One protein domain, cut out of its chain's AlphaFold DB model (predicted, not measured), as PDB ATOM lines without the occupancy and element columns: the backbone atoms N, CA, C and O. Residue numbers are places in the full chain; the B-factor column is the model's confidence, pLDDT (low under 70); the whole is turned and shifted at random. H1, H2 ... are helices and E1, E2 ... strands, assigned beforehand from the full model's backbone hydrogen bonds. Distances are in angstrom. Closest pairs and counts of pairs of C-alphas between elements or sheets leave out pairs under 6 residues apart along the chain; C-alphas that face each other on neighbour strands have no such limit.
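Overview. This is residues 4 to 125 of the 125 residues of an uncharacterized protein of bacterium (UniProt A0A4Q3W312). A closed barrel of eight antiparallel strands, E1 to E8, makes the core, with the helix H1 outside it over E1 and the short helix H3 inside it at one end, by E5. The helix H2 follows E5 and lies far out past that end; the link from E1 to H1 and the far end of H2 make the two ends of the longest axis. The printed part has 122 residues, with eight named strands and three named helices in the order E1 H1 E2 E3 E4 E5 H2 H3 E6 E7 E8, and its class is mixed, helices and strands. The whole is only just compact, close to loose, with a radius of gyration of the C-alphas of 16.4 A and spans of 52 by 36 by 24 A.

Along the chain. The barrel begins with E1, residues 8 to 16, which is 22.8 A from its first C-alpha at (-43.451, 36.339, 25.147) to its last and bends by 64 degrees at residue 13. E2 is residues 39 to 43 and E3 residues 48 to 51. E4, residues 55 to 62, is 21.2 A long, and E5, residues 65 to 73, is 22.9 A long. E6 is residues 101 to 106, 16.3 A long, and E7 residues 109 to 111. E8, residues 118 to 124, is 19.0 A long and ends with C-alpha 124 at (-39.574, 41.238, 21.249). Of the helices, H1 is residues 26 to 34, 12.8 A long, and H3 residues 95 to 98. H2, residues 78 to 87, is 14.3 A long and ends with C-alpha 87 at (-53.981, 7.134, 2.834).

Arrangement. Round the ring run E1, E2, E3, E4, E5, E6, E7, E8 and back to E1, each pair of neighbours antiparallel. E2 to E5 form a meander, each strand the antiparallel neighbour of the one before, and E6 to E8 form another. E1 and E2 have N 10 and O 41 within hydrogen-bond range at 2.8 A. In the hairpin of E2 and E3, N 42 and O 50 are 2.8 A apart; in that of E3 and E4, N 51 and O 55 are 2.8 A apart; in that of E4 and E5, N 60 and O 67 are 3.0 A apart. Pairing on E6 is staggered: its residues 101 to 103 pair with E5, with N 103 and O 66 at 2.8 A, and its residues 104 to 106 with E7, with N 106 and O 109 at 2.9 A. E7 and E8 form a hairpin with N 122 and O 110 at 2.7 A. The ring closes between E8 and E1, where N 13 and O 121 are 3.0 A apart. H1 is on the barrel, outside it and over E1, at a height over the sheet of 9.7 A, on a local plane that 6 C-alphas of the sheet only just suffice to fit; it runs along the strands, at 3 degrees to E1 on the local plane. The closest C-alphas of E1 and H1 are those of Ala 14 and Leu 32, 6.2 A apart. H3 lies inside the barrel, at a height over the sheet of 8.8 A, and the closest C-alphas of E5 and H3 are those of Pro 70 and Tyr 98, 5.0 A apart. H2 is on the barrel through its residues 78 to 81, near E5, and the closest C-alphas are those of Arg 72 and Leu 78, 6.9 A apart. H2 and H3 are close but not clearly touching, the C-alphas of Leu 78 and Tyr 98 being closest at 7.0 A. H1 is apart from H2 and H3. In H1 and H2 every O i to N i+4 pair is within hydrogen-bond range, and H3 is too short for such a pair.

Size, cuts and confidence. The two C-alphas farthest apart are those of Asp 22 and Ile 87, 52.1 A. The printed part has no cut and ends at residue 125, the chain's last residue. No link is long; those from E1 to H1, H2 to H3 and E7 to E8 are short, and the others are tight. The mean pLDDT of the printed part is 90.9, and residues 35 to 36 are under 70.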
ATOM      1  N   ALA A   4     -38.390  31.438  32.071       73.81
ATOM      2  CA  ALA A   4     -39.507  32.388  32.087       73.81
ATOM      3  C   ALA A   4     -39.169  33.792  31.539       73.81
ATOM      4  O   ALA A   4     -40.060  34.460  31.026       73.81
ATOM      5  N   ASP A   5     -37.902  34.220  31.589       83.62
ATOM      6  CA  ASP A   5     -37.472  35.530  31.083       83.62
ATOM      7  C   ASP A   5     -37.575  35.625  29.547       83.62
ATOM      8  O   ASP A   5     -37.599  36.729  28.998       83.62
ATOM      9  N   TRP A   6     -37.664  34.485  28.852       87.94
ATOM     10  CA  TRP A   6     -37.769  34.381  27.392       87.94
ATOM     11  C   TRP A   6     -39.204  34.236  26.883       87.94
ATOM     12  O   TRP A   6     -39.450  34.433  25.693       87.94
ATOM     13  N   ALA A   7     -40.162  33.937  27.764       93.25
ATOM     14  CA  ALA A   7     -41.564  33.842  27.382       93.25
ATOM     15  C   ALA A   7     -42.082  35.191  26.848       93.25
ATOM     16  O   ALA A   7     -41.733  36.256  27.361       93.25
ATOM     17  N   GLY A   8     -42.902  35.159  25.804       94.38
ATOM     18  CA  GLY A   8     -43.451  36.339  25.147       94.38
ATOM     19  C   GLY A   8     -43.634  36.138  23.650       94.38
ATOM     20  O   GLY A   8     -43.334  35.072  23.104       94.38
ATOM     21  N   ASP A   9     -44.123  37.192  23.009       95.50
ATOM     22  CA  ASP A   9     -44.303  37.256  21.568       95.50
ATOM     23  C   ASP A   9     -43.072  37.900  20.914       95.50
ATOM     24  O   ASP A   9     -42.486  38.866  21.412       95.50
ATOM     25  N   TRP A  10     -42.646  37.293  19.812       95.69
ATOM     26  CA  TRP A  10     -41.442  37.639  19.080       95.69
ATOM     27  C   TRP A  10     -41.746  37.769  17.596       95.69
ATOM     28  O   TRP A  10     -42.478  36.971  17.001       95.69
ATOM     29  N   VAL A  11     -41.086  38.739  16.982       94.25
ATOM     30  CA  VAL A  11     -41.184  39.046  15.564       94.25
ATOM     31  C   VAL A  11     -39.830  38.775  14.919       94.25
ATOM     32  O   VAL A  11     -38.854  39.490  15.141       94.25
ATOM     33  N   GLY A  12     -39.774  37.694  14.149       93.00
ATOM     34  CA  GLY A  12     -38.638  37.264  13.349       93.00
ATOM     35  C   GLY A  12     -38.612  37.930  11.984       93.00
ATOM     36  O   GLY A  12     -39.654  38.110  11.359       93.00
ATOM     37  N   GLY A  13     -37.426  38.237  11.484       91.56
ATOM     38  CA  GLY A  13     -37.234  38.671  10.105       91.56
ATOM     39  C   GLY A  13     -35.779  38.565   9.680       91.56
ATOM     40  O   GLY A  13     -34.891  38.377  10.516       91.56
ATOM     41  N   ALA A  14     -35.531  38.672   8.375       91.00
ATOM     42  CA  ALA A  14     -34.171  38.754   7.859       91.00
ATOM     43  C   ALA A  14     -33.476  40.013   8.411       91.00
ATOM     44  O   ALA A  14     -33.986  41.127   8.290       91.00
ATOM     45  N   GLY A  15     -32.308  39.826   9.015       89.88
ATOM     46  CA  GLY A  15     -31.479  40.874   9.597       89.88
ATOM     47  C   GLY A  15     -29.999  40.611   9.339       89.88
ATOM     48  O   GLY A  15     -29.603  39.507   8.959       89.88
ATOM     49  N   VAL A  16     -29.176  41.636   9.532       90.56
ATOM     50  CA  VAL A  16     -27.717  41.495   9.464       90.56
ATOM     51  C   VAL A  16     -27.232  40.918  10.786       90.56
ATOM     52  O   VAL A  16     -27.638  41.388  11.847       90.56
ATOM     53  N   ARG A  17     -26.388  39.888  10.735       89.56
ATOM     54  CA  ARG A  17     -25.806  39.289  11.935       89.56
ATOM     55  C   ARG A  17     -25.002  40.358  12.691       89.56
ATOM     56  O   ARG A  17     -24.141  40.986  12.073       89.56
ATOM     57  N   PRO A  18     -25.226  40.518  14.008       87.81
ATOM     58  CA  PRO A  18     -24.458  41.458  14.813       87.81
ATOM     59  C   PRO A  18     -22.950  41.212  14.691       87.81
ATOM     60  O   PRO A  18     -22.493  40.077  14.850       87.81
ATOM     61  N   GLY A  19     -22.190  42.266  14.399       88.06
ATOM     62  CA  GLY A  19     -20.739  42.210  14.189       88.06
ATOM     63  C   GLY A  19     -20.300  41.830  12.769       88.06
ATOM     64  O   GLY A  19     -19.111  41.610  12.549       88.06
ATOM     65  N   ARG A  20     -21.230  41.711  11.813       89.25
ATOM     66  CA  ARG A  20     -20.959  41.438  10.386       89.25
ATOM     67  C   ARG A  20     -21.486  42.549   9.471       89.25
ATOM     68  O   ARG A  20     -21.670  42.337   8.277       89.25
ATOM     69  N   GLU A  21     -21.755  43.732  10.016       90.31
ATOM     70  CA  GLU A  21     -22.369  44.855   9.302       90.31
ATOM     71  C   GLU A  21     -21.520  45.337   8.119       90.31
ATOM     72  O   GLU A  21     -22.067  45.638   7.053       90.31
ATOM     73  N   ASP A  22     -20.196  45.344   8.285       91.06
ATOM     74  CA  ASP A  22     -19.234  45.761   7.257       91.06
ATOM     75  C   ASP A  22     -19.064  44.726   6.133       91.06
ATOM     76  O   ASP A  22     -18.635  45.070   5.030       91.06
ATOM     77  N   ASP A  23     -19.459  43.473   6.374       90.69
ATOM     78  CA  ASP A  23     -19.373  42.388   5.392       90.69
ATOM     79  C   ASP A  23     -20.590  42.338   4.455       90.69
ATOM     80  O   ASP A  23     -20.617  41.545   3.512       90.69
ATOM     81  N   LEU A  24     -21.616  43.161   4.704       90.19
ATOM     82  CA  LEU A  24     -22.856  43.134   3.935       90.19
ATOM     83  C   LEU A  24     -22.640  43.647   2.509       90.19
ATOM     84  O   LEU A  24     -22.546  44.856   2.260       90.19
ATOM     85  N   ALA A  25     -22.674  42.730   1.543       90.62
ATOM     86  CA  ALA A  25     -22.523  43.088   0.145       90.62
ATOM     87  C   ALA A  25     -23.719  43.929  -0.361       90.62
ATOM     88  O   ALA A  25     -24.865  43.731   0.063       90.62
ATOM     89  N   PRO A  26     -23.524  44.815  -1.358       89.19
ATOM     90  CA  PRO A  26     -24.615  45.616  -1.925       89.19
ATOM     91  C   PRO A  26     -25.799  44.789  -2.453       89.19
ATOM     92  O   PRO A  26     -26.948  45.229  -2.391       89.19
ATOM     93  N   LEU A  27     -25.533  43.588  -2.977       86.25
ATOM     94  CA  LEU A  27     -26.567  42.686  -3.490       86.25
ATOM     95  C   LEU A  27     -27.380  42.036  -2.356       86.25
ATOM     96  O   LEU A  27     -28.596  41.892  -2.472       86.25
ATOM     97  N   GLU A  28     -26.724  41.707  -1.244       85.31
ATOM     98  CA  GLU A  28     -27.357  41.182  -0.030       85.31
ATOM     99  C   GLU A  28     -28.210  42.246   0.659       85.31
ATOM    100  O   GLU A  28     -29.322  41.952   1.084       85.31
ATOM    101  N   ARG A  29     -27.756  43.505   0.672       85.88
ATOM    102  CA  ARG A  29     -28.541  44.638   1.182       85.88
ATOM    103  C   ARG A  29     -29.868  44.802   0.441       85.88
ATOM    104  O   ARG A  29     -30.920  44.847   1.070       85.88
ATOM    105  N   LYS A  30     -29.835  44.801  -0.898       84.12
ATOM    106  CA  LYS A  30     -31.058  44.848  -1.723       84.12
ATOM    107  C   LYS A  30     -31.983  43.663  -1.448       84.12
ATOM    108  O   LYS A  30     -33.203  43.805  -1.481       84.12
ATOM    109  N   ARG A  31     -31.411  42.482  -1.194       79.81
ATOM    110  CA  ARG A  31     -32.179  41.286  -0.844       79.81
ATOM    111  C   ARG A  31     -32.839  41.422   0.528       79.81
ATOM    112  O   ARG A  31     -34.014  41.101   0.641       79.81
ATOM    113  N   LEU A  32     -32.124  41.940   1.525       84.88
ATOM    114  CA  LEU A  32     -32.640  42.184   2.874       84.88
ATOM    115  C   LEU A  32     -33.825  43.166   2.864       84.88
ATOM    116  O   LEU A  32     -34.822  42.952   3.545       84.88
ATOM    117  N   GLU A  33     -33.740  44.223   2.054       81.31
ATOM    118  CA  GLU A  33     -34.819  45.207   1.894       81.31
ATOM    119  C   GLU A  33     -36.083  44.604   1.263       81.31
ATOM    120  O   GLU A  33     -37.198  45.010   1.596       81.31
ATOM    121  N   ARG A  34     -35.913  43.626   0.363       78.50
ATOM    122  CA  ARG A  34     -37.004  42.956  -0.353       78.50
ATOM    123  C   ARG A  34     -37.633  41.819   0.452       78.50
ATOM    124  O   ARG A  34     -38.855  41.707   0.496       78.50
ATOM    125  N   ASP A  35     -36.815  40.979   1.077       66.19
ATOM    126  CA  ASP A  35     -37.228  39.743   1.746       66.19
ATOM    127  C   ASP A  35     -37.641  40.037   3.210       66.19
ATOM    128  O   ASP A  35     -37.189  39.385   4.152       66.19
ATOM    129  N   ARG A  36     -38.527  41.029   3.407       64.38
ATOM    130  CA  ARG A  36     -39.156  41.382   4.698       64.38
ATOM    131  C   ARG A  36     -40.204  40.351   5.128       64.38
ATOM    132  O   ARG A  36     -41.315  40.704   5.521       64.38
ATOM    133  N   GLU A  37     -39.901  39.068   5.001       72.06
ATOM    134  CA  GLU A  37     -40.796  38.056   5.538       72.06
ATOM    135  C   GLU A  37     -40.741  38.128   7.065       72.06
ATOM    136  O   GLU A  37     -39.668  38.077   7.669       72.06
ATOM    137  N   VAL A  38     -41.911  38.327   7.668       83.31
ATOM    138  CA  VAL A  38     -42.065  38.499   9.108       83.31
ATOM    139  C   VAL A  38     -42.622  37.206   9.691       83.31
ATOM    140  O   VAL A  38     -43.683  36.729   9.282       83.31
ATOM    141  N   PHE A  39     -41.909  36.632  10.652       88.00
ATOM    142  CA  PHE A  39     -42.249  35.369  11.293       88.00
ATOM    143  C   PHE A  39     -42.677  35.605  12.734       88.00
ATOM    144  O   PHE A  39     -41.887  36.054  13.550       88.00
ATOM    145  N   ALA A  40     -43.916  35.261  13.074       94.12
ATOM    146  CA  ALA A  40     -44.346  35.275  14.469       94.12
ATOM    147  C   ALA A  40     -43.793  34.046  15.207       94.12
ATOM    148  O   ALA A  40     -43.958  32.917  14.730       94.12
ATOM    149  N   LEU A  41     -43.186  34.258  16.371       96.56
ATOM    150  CA  LEU A  41     -42.781  33.219  17.314       96.56
ATOM    151  C   LEU A  41     -43.322  33.578  18.698       96.56
ATOM    152  O   LEU A  41     -42.999  34.622  19.242       96.56
ATOM    153  N   GLN A  42     -44.117  32.698  19.285       97.06
ATOM    154  CA  GLN A  42     -44.613  32.842  20.646       97.06
ATOM    155  C   GLN A  42     -43.953  31.785  21.524       97.06
ATOM    156  O   GLN A  42     -44.092  30.593  21.251       97.06
ATOM    157  N   LEU A  43     -43.270  32.215  22.585       96.50
ATOM    158  CA  LEU A  43     -42.723  31.347  23.628       96.50
ATOM    159  C   LEU A  43     -43.620  31.463  24.861       96.50
ATOM    160  O   LEU A  43     -43.730  32.532  25.454       96.50
ATOM    161  N   ARG A  44     -44.295  30.388  25.253       95.38
ATOM    162  CA  ARG A  44     -45.219  30.399  26.393       95.38
ATOM    163  C   ARG A  44     -44.500  30.001  27.675       95.38
ATOM    164  O   ARG A  44     -43.541  29.234  27.650       95.38
ATOM    165  N   SER A  45     -44.978  30.512  28.807       93.25
ATOM    166  CA  SER A  45     -44.378  30.272  30.128       93.25
ATOM    167  C   SER A  45     -44.459  28.815  30.595       93.25
ATOM    168  O   SER A  45     -43.722  28.433  31.499       93.25
ATOM    169  N   ASP A  46     -45.318  28.007  29.974       93.56
ATOM    170  CA  ASP A  46     -45.449  26.567  30.214       93.56
ATOM    171  C   ASP A  46     -44.395  25.715  29.478       93.56
ATOM    172  O   ASP A  46     -44.407  24.493  29.606       93.56
ATOM    173  N   GLY A  47     -43.483  26.337  28.720       94.31
ATOM    174  CA  GLY A  47     -42.455  25.640  27.944       94.31
ATOM    175  C   GLY A  47     -42.894  25.228  26.538       94.31
ATOM    176  O   GLY A  47     -42.145  24.539  25.847       94.31
ATOM    177  N   THR A  48     -44.079  25.645  26.078       96.88
ATOM    178  CA  THR A  48     -44.549  25.406  24.702       96.88
ATOM    179  C   THR A  48     -44.301  26.608  23.791       96.88
ATOM    180  O   THR A  48     -44.207  27.747  24.255       96.88
ATOM    181  N   PHE A  49     -44.168  26.384  22.481       97.38
ATOM    182  CA  PHE A  49     -44.043  27.458  21.491       97.38
ATOM    183  C   PHE A  49     -45.042  27.328  20.342       97.38
ATOM    184  O   PHE A  49     -45.546  26.242  20.056       97.38
ATOM    185  N   LEU A  50     -45.278  28.448  19.654       97.25
ATOM    186  CA  LEU A  50     -45.997  28.522  18.383       97.25
ATOM    187  C   LEU A  50     -45.209  29.383  17.389       97.25
ATOM    188  O   LEU A  50     -44.937  30.550  17.655       97.25
ATOM    189  N   HIS A  51     -44.879  28.836  16.222       95.88
ATOM    190  CA  HIS A  51     -44.137  29.510  15.159       95.88
ATOM    191  C   HIS A  51     -44.968  29.586  13.869       95.88
ATOM    192  O   HIS A  51     -45.591  28.608  13.448       95.88
ATOM    193  N   LYS A  52     -45.019  30.776  13.253       91.88
ATOM    194  CA  LYS A  52     -45.814  31.115  12.052       91.88
ATOM    195  C   LYS A  52     -47.291  30.690  12.111       91.88
ATOM    196  O   LYS A  52     -47.912  30.509  11.069       91.88
ATOM    197  N   LYS A  53     -47.860  30.516  13.312       91.19
ATOM    198  CA  LYS A  53     -49.203  29.942  13.549       91.19
ATOM    199  C   LYS A  53     -49.391  28.500  13.048       91.19
ATOM    200  O   LYS A  53     -50.523  28.034  12.972       91.19
ATOM    201  N   THR A  54     -48.318  27.806  12.673       94.31
ATOM    202  CA  THR A  54     -48.402  26.486  12.033       94.31
ATOM    203  C   THR A  54     -47.577  25.422  12.733       94.31
ATOM    204  O   THR A  54     -48.000  24.271  12.727       94.31
ATOM    205  N   VAL A  55     -46.436  25.772  13.328       96.62
ATOM    206  CA  VAL A  55     -45.576  24.817  14.035       96.62
ATOM    207  C   VAL A  55     -45.707  25.028  15.533       96.62
ATOM    208  O   VAL A  55     -45.514  26.139  16.017       96.62
ATOM    209  N   GLU A  56     -46.004  23.962  16.258       97.75
ATOM    210  CA  GLU A  56     -46.135  23.949  17.711       97.75
ATOM    211  C   GLU A  56     -45.178  22.923  18.300       97.75
ATOM    212  O   GLU A  56     -44.943  21.868  17.702       97.75
ATOM    213  N   GLY A  57     -44.654  23.190  19.489       97.88
ATOM    214  CA  GLY A  57     -43.748  22.259  20.143       97.88
ATOM    215  C   GLY A  57     -43.293  22.727  21.510       97.88
ATOM    216  O   GLY A  57     -43.930  23.579  22.128       97.88
ATOM    217  N   LEU A  58     -42.182  22.161  21.967       97.56
ATOM    218  CA  LEU A  58     -41.552  22.505  23.237       97.56
ATOM    219  C   LEU A  58     -40.329  23.376  23.002       97.56
ATOM    220  O   LEU A  58     -39.636  23.223  21.995       97.56
ATOM    221  N   TRP A  59     -40.048  24.270  23.937       96.50
ATOM    222  CA  TRP A  59     -38.818  25.040  23.936       96.50
ATOM    223  C   TRP A  59     -38.066  24.871  25.249       96.50
ATOM    224  O   TRP A  59     -38.655  24.749  26.322       96.50
ATOM    225  N   ILE A  60     -36.740  24.850  25.143       94.38
ATOM    226  CA  ILE A  60     -35.826  24.651  26.264       94.38
ATOM    227  C   ILE A  60     -34.725  25.699  26.148       94.38
ATOM    228  O   ILE A  60     -34.120  25.839  25.088       94.38
ATOM    229  N   PHE A  61     -34.469  26.450  27.220       91.31
ATOM    230  CA  PHE A  61     -33.358  27.399  27.268       91.31
ATOM    231  C   PHE A  61     -32.280  26.901  28.224       91.31
ATOM    232  O   PHE A  61     -32.432  26.987  29.443       91.31
ATOM    233  N   GLU A  62     -31.179  26.408  27.665       89.50
ATOM    234  CA  GLU A  62     -30.065  25.835  28.416       89.50
ATOM    235  C   GLU A  62     -28.732  26.250  27.795       89.50
ATOM    236  O   GLU A  62     -28.612  26.420  26.585       89.50
ATOM    237  N   HIS A  63     -27.711  26.440  28.635       86.69
ATOM    238  CA  HIS A  63     -26.341  26.750  28.195       86.69
ATOM    239  C   HIS A  63     -26.225  27.951  27.232       86.69
ATOM    240  O   HIS A  63     -25.340  27.991  26.384       86.69
ATOM    241  N   GLY A  64     -27.116  28.943  27.362       84.94
ATOM    242  CA  GLY A  64     -27.120  30.126  26.495       84.94
ATOM    243  C   GLY A  64     -27.693  29.879  25.098       84.94
ATOM    244  O   GLY A  64     -27.446  30.677  24.202       84.94
ATOM    245  N   ARG A  65     -28.457  28.802  24.901       90.56
ATOM    246  CA  ARG A  65     -29.115  28.464  23.640       90.56
ATOM    247  C   ARG A  65     -30.576  28.100  23.895       90.56
ATOM    248  O   ARG A  65     -30.902  27.424  24.866       90.56
ATOM    249  N   LEU A  66     -31.448  28.561  23.005       94.31
ATOM    250  CA  LEU A  66     -32.854  28.188  22.955       94.31
ATOM    251  C   LEU A  66     -33.026  27.069  21.922       94.31
ATOM    252  O   LEU A  66     -32.796  27.288  20.735       94.31
ATOM    253  N   SER A  67     -33.437  25.891  22.364       95.69
ATOM    254  CA  SER A  67     -33.779  24.760  21.500       95.69
ATOM    255  C   SER A  67     -35.288  24.722  21.294       95.69
ATOM    256  O   SER A  67     -36.048  24.808  22.260       95.69
ATOM    257  N   LEU A  68     -35.723  24.601  20.044       96.69
ATOM    258  CA  LEU A  68     -37.119  24.453  19.649       96.69
ATOM    259  C   LEU A  68     -37.310  23.033  19.120       96.69
ATOM    260  O   LEU A  68     -36.644  22.629  18.169       96.69
ATOM    261  N   HIS A  69     -38.216  22.288  19.749       97.69
ATOM    262  CA  HIS A  69     -38.542  20.898  19.438       97.69
ATOM    263  C   HIS A  69     -39.980  20.826  18.914       97.69
ATOM    264  O   HIS A  69     -40.921  20.724  19.715       97.69
ATOM    265  N   PRO A  70     -40.193  20.929  17.593       97.88
ATOM    266  CA  PRO A  70     -41.520  20.812  17.011       97.88
ATOM    267  C   PRO A  70     -42.178  19.469  17.346       97.88
ATOM    268  O   PRO A  70     -41.568  18.406  17.261       97.88
ATOM    269  N   GLN A  71     -43.460  19.509  17.688       97.56
ATOM    270  CA  GLN A  71     -44.279  18.324  17.949       97.56
ATOM    271  C   GLN A  71     -45.480  18.239  17.012       97.56
ATOM    272  O   GLN A  71     -45.938  17.138  16.692       97.56
ATOM    273  N   ARG A  72     -45.998  19.390  16.558       97.12
ATOM    274  CA  ARG A  72     -47.134  19.465  15.639       97.12
ATOM    275  C   ARG A  72     -46.877  20.465  14.518       97.12
ATOM    276  O   ARG A  72     -46.332  21.540  14.743       97.12
ATOM    277  N   PHE A  73     -47.357  20.130  13.327       95.50
ATOM    278  CA  PHE A  73     -47.455  21.024  12.184       95.50
ATOM    279  C   PHE A  73     -48.887  21.021  11.645       95.50
ATOM    280  O   PHE A  73     -49.426  19.971  11.280       95.50
ATOM    281  N   LEU A  74     -49.510  22.203  11.609       93.50
ATOM    282  CA  LEU A  74     -50.925  22.409  11.284       93.50
ATOM    283  C   LEU A  74     -51.846  21.547  12.164       93.50
ATOM    284  O   LEU A  74     -52.763  20.887  11.677       93.50
ATOM    285  N   GLY A  75     -51.550  21.506  13.466       94.69
ATOM    286  CA  GLY A  75     -52.310  20.745  14.458       94.69
ATOM    287  C   GLY A  75     -52.116  19.226  14.406       94.69
ATOM    288  O   GLY A  75     -52.702  18.526  15.231       94.69
ATOM    289  N   LYS A  76     -51.281  18.694  13.509       95.88
ATOM    290  CA  LYS A  76     -51.016  17.253  13.379       95.88
ATOM    291  C   LYS A  76     -49.594  16.910  13.793       95.88
ATOM    292  O   LYS A  76     -48.688  17.691  13.548       95.88
ATOM    293  N   THR A  77     -49.399  15.744  14.384       96.19
ATOM    294  CA  THR A  77     -48.090  15.140  14.648       96.19
ATOM    295  C   THR A  77     -47.460  14.595  13.365       96.19
ATOM    296  O   THR A  77     -48.132  14.407  12.344       96.19
ATOM    297  N   LEU A  78     -46.164  14.273  13.424       94.62
ATOM    298  CA  LEU A  78     -45.448  13.632  12.318       94.62
ATOM    299  C   LEU A  78     -46.131  12.332  11.865       94.62
ATOM    300  O   LEU A  78     -46.287  12.106  10.666       94.62
ATOM    301  N   ILE A  79     -46.561  11.496  12.815       95.38
ATOM    302  CA  ILE A  79     -47.236  10.223  12.522       95.38
ATOM    303  C   ILE A  79     -48.563  10.489  11.808       95.38
ATOM    304  O   ILE A  79     -48.799   9.924  10.745       95.38
ATOM    305  N   GLU A  80     -49.390  11.404  12.321       95.62
ATOM    306  CA  GLU A  80     -50.681  11.739  11.702       95.62
ATOM    307  C   GLU A  80     -50.526  12.297  10.280       95.62
ATOM    308  O   GLU A  80     -51.324  11.970   9.400       95.62
ATOM    309  N   GLN A  81     -49.504  13.124  10.024       93.88
ATOM    310  CA  GLN A  81     -49.219  13.621   8.674       93.88
ATOM    311  C   GLN A  81     -48.774  12.495   7.736       93.88
ATOM    312  O   GLN A  81     -49.264  12.413   6.609       93.88
ATOM    313  N   ARG A  82     -47.884  11.610   8.200       93.94
ATOM    314  CA  ARG A  82     -47.426  10.454   7.417       93.94
ATOM    315  C   ARG A  82     -48.588   9.542   7.050       93.94
ATOM    316  O   ARG A  82     -48.783   9.276   5.870       93.94
ATOM    317  N   THR A  83     -49.407   9.164   8.028       94.88
ATOM    318  CA  THR A  83     -50.596   8.337   7.802       94.88
ATOM    319  C   THR A  83     -51.573   9.011   6.837       94.88
ATOM    320  O   THR A  83     -52.098   8.360   5.939       94.88
ATOM    321  N   ALA A  84     -51.799  10.324   6.958       92.44
ATOM    322  CA  ALA A  84     -52.670  11.045   6.032       92.44
ATOM    323  C   ALA A  84     -52.128  11.060   4.590       92.44
ATOM    324  O   ALA A  84     -52.910  10.939   3.648       92.44
ATOM    325  N   CYS A  85     -50.812  11.202   4.403       93.00
ATOM    326  CA  CYS A  85     -50.166  11.118   3.092       93.00
ATOM    327  C   CYS A  85     -50.243   9.708   2.499       93.00
ATOM    328  O   CYS A  85     -50.577   9.576   1.326       93.00
ATOM    329  N   GLU A  86     -50.002   8.677   3.312       93.81
ATOM    330  CA  GLU A  86     -50.112   7.270   2.911       93.81
ATOM    331  C   GLU A  86     -51.536   6.933   2.444       93.81
ATOM    332  O   GLU A  86     -51.705   6.410   1.347       93.81
ATOM    333  N   ILE A  87     -52.565   7.318   3.211       94.81
ATOM    334  CA  ILE A  87     -53.981   7.134   2.834       94.81
ATOM    335  C   ILE A  87     -54.319   7.874   1.535       94.81
ATOM    336  O   ILE A  87     -55.121   7.399   0.736       94.81
ATOM    337  N   ALA A  88     -53.733   9.051   1.329       94.69
ATOM    338  CA  ALA A  88     -53.956   9.858   0.135       94.69
ATOM    339  C   ALA A  88     -53.087   9.440  -1.065       94.69
ATOM    340  O   ALA A  88     -53.112  10.149  -2.072       94.69
ATOM    341  N   GLU A  89     -52.297   8.364  -0.949       93.94
ATOM    342  CA  GLU A  89     -51.337   7.895  -1.960       93.94
ATOM    343  C   GLU A  89     -50.368   9.003  -2.424       93.94
ATOM    344  O   GLU A  89     -50.019   9.129  -3.599       93.94
ATOM    345  N   LYS A  90     -49.935   9.853  -1.483       92.31
ATOM    346  CA  LYS A  90     -49.025  10.980  -1.721       92.31
ATOM    347  C   LYS A  90     -47.702  10.797  -0.992       92.31
ATOM    348  O   LYS A  90     -47.643  10.301   0.128       92.31
ATOM    349  N   GLU A  91     -46.635  11.301  -1.603       89.25
ATOM    350  CA  GLU A  91     -45.319  11.368  -0.970       89.25
ATOM    351  C   GLU A  91     -45.313  12.391   0.179       89.25
ATOM    352  O   GLU A  91     -45.716  13.547   0.013       89.25
ATOM    353  N   PHE A  92     -44.818  11.980   1.348       88.25
ATOM    354  CA  PHE A  92     -44.645  12.867   2.493       88.25
ATOM    355  C   PHE A  92     -43.308  13.620   2.406       88.25
ATOM    356  O   PHE A  92     -42.246  13.027   2.572       88.25
ATOM    357  N   ARG A  93     -43.354  14.940   2.172       87.38
ATOM    358  CA  ARG A  93     -42.156  15.782   1.942       87.38
ATOM    359  C   ARG A  93     -41.791  16.737   3.080       87.38
ATOM    360  O   ARG A  93     -40.747  17.376   3.028       87.38
ATOM    361  N   PHE A  94     -42.635  16.856   4.102       82.88
ATOM    362  CA  PHE A  94     -42.506  17.887   5.144       82.88
ATOM    363  C   PHE A  94     -41.969  17.345   6.474       82.88
ATOM    364  O   PHE A  94     -42.252  17.909   7.527       82.88
ATOM    365  N   ALA A  95     -41.194  16.254   6.440       87.62
ATOM    366  CA  ALA A  95     -40.574  15.683   7.639       87.62
ATOM    367  C   ALA A  95     -39.674  16.702   8.355       87.62
ATOM    368  O   ALA A  95     -39.743  16.814   9.572       87.62
ATOM    369  N   PHE A  96     -38.938  17.510   7.584       90.38
ATOM    370  CA  PHE A  96     -37.994  18.508   8.094       90.38
ATOM    371  C   PHE A  96     -38.622  19.569   9.011       90.38
ATOM    372  O   PHE A  96     -37.930  20.197   9.800       90.38
ATOM    373  N   VAL A  97     -39.941  19.797   8.923       91.94
ATOM    374  CA  VAL A  97     -40.646  20.750   9.801       91.94
ATOM    375  C   VAL A  97     -40.655  20.267  11.258       91.94
ATOM    376  O   VAL A  97     -40.876  21.065  12.166       91.94
ATOM    377  N   TYR A  98     -40.418  18.972  11.473       94.50
ATOM    378  CA  TYR A  98     -40.345  18.351  12.789       94.50
ATOM    379  C   TYR A  98     -38.929  18.282  13.365       94.50
ATOM    380  O   TYR A  98     -38.773  17.888  14.519       94.50
ATOM    381  N   ASP A  99     -37.915  18.649  12.580       95.75
ATOM    382  CA  ASP A  99     -36.538  18.659  13.055       95.75
ATOM    383  C   ASP A  99     -36.360  19.772  14.090       95.75
ATOM    384  O   ASP A  99     -36.931  20.860  13.981       95.75
ATOM    385  N   GLU A 100     -35.563  19.495  15.116       95.19
ATOM    386  CA  GLU A 100     -35.203  20.513  16.093       95.19
ATOM    387  C   GLU A 100     -34.375  21.628  15.448       95.19
ATOM    388  O   GLU A 100     -33.563  21.403  14.546       95.19
ATOM    389  N   TRP A 101     -34.549  22.851  15.941       94.69
ATOM    390  CA  TRP A 101     -33.699  23.967  15.552       94.69
ATOM    391  C   TRP A 101     -33.404  24.879  16.731       94.69
ATOM    392  O   TRP A 101     -34.047  24.830  17.779       94.69
ATOM    393  N   TYR A 102     -32.400  25.731  16.553       94.69
ATOM    394  CA  TYR A 102     -31.787  26.470  17.645       94.69
ATOM    395  C   TYR A 102     -31.825  27.973  17.398       94.69
ATOM    396  O   TYR A 102     -31.719  28.423  16.257       94.69
ATOM    397  N   LEU A 103     -31.926  28.736  18.481       94.69
ATOM    398  CA  LEU A 103     -31.711  30.176  18.516       94.69
ATOM    399  C   LEU A 103     -30.686  30.511  19.603       94.69
ATOM    400  O   LEU A 103     -30.608  29.844  20.635       94.69
ATOM    401  N   GLU A 104     -29.900  31.554  19.379       92.88
ATOM    402  CA  GLU A 104     -28.924  32.069  20.337       92.88
ATOM    403  C   GLU A 104     -29.258  33.520  20.716       92.88
ATOM    404  O   GLU A 104     -29.761  34.271  19.877       92.88
ATOM    405  N   PRO A 105     -29.020  33.935  21.971       91.00
ATOM    406  CA  PRO A 105     -29.093  35.335  22.357       91.00
ATOM    407  C   PRO A 105     -28.146  36.188  21.514       91.00
ATOM    408  O   PRO A 105     -26.970  35.865  21.355       91.00
ATOM    409  N   CYS A 106     -28.641  37.321  21.039       89.69
ATOM    410  CA  CYS A 106     -27.853  38.345  20.371       89.69
ATOM    411  C   CYS A 106     -28.240  39.736  20.900       89.69
ATOM    412  O   CYS A 106     -29.274  39.868  21.559       89.69
ATOM    413  N   PRO A 107     -27.442  40.792  20.641       88.19
ATOM    414  CA  PRO A 107     -27.721  42.136  21.157       88.19
ATOM    415  C   PRO A 107     -29.138  42.655  20.874       88.19
ATOM    416  O   PRO A 107     -29.682  43.414  21.668       88.19
ATOM    417  N   GLU A 108     -29.746  42.232  19.762       83.00
ATOM    418  CA  GLU A 108     -31.078  42.675  19.343       83.00
ATOM    419  C   GLU A 108     -32.223  41.727  19.755       83.00
ATOM    420  O   GLU A 108     -33.386  42.053  19.517       83.00
ATOM    421  N   GLY A 109     -31.926  40.566  20.351       90.81
ATOM    422  CA  GLY A 109     -32.923  39.560  20.725       90.81
ATOM    423  C   GLY A 109     -32.405  38.126  20.608       90.81
ATOM    424  O   GLY A 109     -31.453  37.743  21.285       90.81
ATOM    425  N   LEU A 110     -33.057  37.321  19.772       92.69
ATOM    426  CA  LEU A 110     -32.663  35.944  19.461       92.69
ATOM    427  C   LEU A 110     -32.312  35.833  17.976       92.69
ATOM    428  O   LEU A 110     -33.025  36.381  17.140       92.69
ATOM    429  N   CYS A 111     -31.267  35.100  17.609       92.56
ATOM    430  CA  CYS A 111     -30.936  34.853  16.205       92.56
ATOM    431  C   CYS A 111     -30.724  33.372  15.896       92.56
ATOM    432  O   CYS A 111     -30.388  32.572  16.764       92.56
ATOM    433  N   VAL A 112     -30.932  33.003  14.632       92.69
ATOM    434  CA  VAL A 112     -30.571  31.668  14.137       92.69
ATOM    435  C   VAL A 112     -29.037  31.573  14.068       92.69
ATOM    436  O   VAL A 112     -28.410  32.470  13.487       92.69
ATOM    437  N   PRO A 113     -28.407  30.526  14.634       89.56
ATOM    438  CA  PRO A 113     -26.957  30.363  14.612       89.56
ATOM    439  C   PRO A 113     -26.432  30.091  13.195       89.56
ATOM    440  O   PRO A 113     -27.146  29.566  12.342       89.56
ATOM    441  N   GLY A 114     -25.171  30.449  12.942       86.12
ATOM    442  CA  GLY A 114     -24.483  30.212  11.667       86.12
ATOM    443  C   GLY A 114     -23.441  31.282  11.332       86.12
ATOM    444  O   GLY A 114     -23.343  32.292  12.016       86.12
ATOM    445  N   ASP A 115     -22.694  31.092  10.245       80.88
ATOM    446  CA  ASP A 115     -21.570  31.982   9.885       80.88
ATOM    447  C   ASP A 115     -21.914  33.032   8.814       80.88
ATOM    448  O   ASP A 115     -21.070  33.848   8.433       80.88
ATOM    449  N   GLY A 116     -23.151  33.010   8.310       85.38
ATOM    450  CA  GLY A 116     -23.630  33.930   7.279       85.38
ATOM    451  C   GLY A 116     -23.813  35.369   7.777       85.38
ATOM    452  O   GLY A 116     -24.113  35.599   8.952       85.38
ATOM    453  N   VAL A 117     -23.680  36.325   6.849       88.31
ATOM    454  CA  VAL A 117     -23.874  37.768   7.093       88.31
ATOM    455  C   VAL A 117     -25.345  38.102   7.351       88.31
ATOM    456  O   VAL A 117     -25.652  38.902   8.228       88.31
ATOM    457  N   ILE A 118     -26.269  37.464   6.628       89.31
ATOM    458  CA  ILE A 118     -27.712  37.573   6.871       89.31
ATOM    459  C   ILE A 118     -28.168  36.392   7.726       89.31
ATOM    460  O   ILE A 118     -27.846  35.238   7.438       89.31
ATOM    461  N   THR A 119     -28.964  36.675   8.753       91.12
ATOM    462  CA  THR A 119     -29.624  35.672   9.595       91.12
ATOM    463  C   THR A 119     -31.077  36.064   9.862       91.12
ATOM    464  O   THR A 119     -31.515  37.155   9.503       91.12
ATOM    465  N   THR A 120     -31.852  35.174  10.478       91.75
ATOM    466  CA  THR A 120     -33.153  35.549  11.041       91.75
ATOM    467  C   THR A 120     -32.946  36.054  12.462       91.75
ATOM    468  O   THR A 120     -32.365  35.340  13.283       91.75
ATOM    469  N   ILE A 121     -33.427  37.264  12.745       92.81
ATOM    470  CA  ILE A 121     -33.401  37.887  14.071       92.81
ATOM    471  C   ILE A 121     -34.838  38.032  14.558       92.81
ATOM    472  O   ILE A 121     -35.670  38.619  13.872       92.81
ATOM    473  N   TYR A 122     -35.105  37.500  15.742       94.25
ATOM    474  CA  TYR A 122     -36.347  37.630  16.482       94.25
ATOM    475  C   TYR A 122     -36.195  38.726  17.528       94.25
ATOM    476  O   TYR A 122     -35.360  38.627  18.430       94.25
ATOM    477  N   LYS A 123     -37.024  39.761  17.407       93.31
ATOM    478  CA  LYS A 123     -37.112  40.871  18.360       93.31
ATOM    479  C   LYS A 123     -38.396  40.744  19.163       93.31
ATOM    480  O   LYS A 123     -39.378  40.197  18.665       93.31
ATOM    481  N   ARG A 124     -38.379  41.223  20.401       90.75
ATOM    482  CA  ARG A 124     -39.574  41.238  21.249       90.75
ATOM    483  C   ARG A 124     -40.558  42.287  20.731       90.75
ATOM    484  O   ARG A 124     -40.110  43.365  20.336       90.75
ATOM    485  N   GLU A 125     -41.843  41.944  20.703       83.56
ATOM    486  CA  GLU A 125     -42.934  42.894  20.424       83.56
ATOM    487  C   GLU A 125     -43.308  43.710  21.671       83.56
ATOM    488  O   GLU A 125     -43.189  43.166  22.797       83.56
TER     489      GLU A 125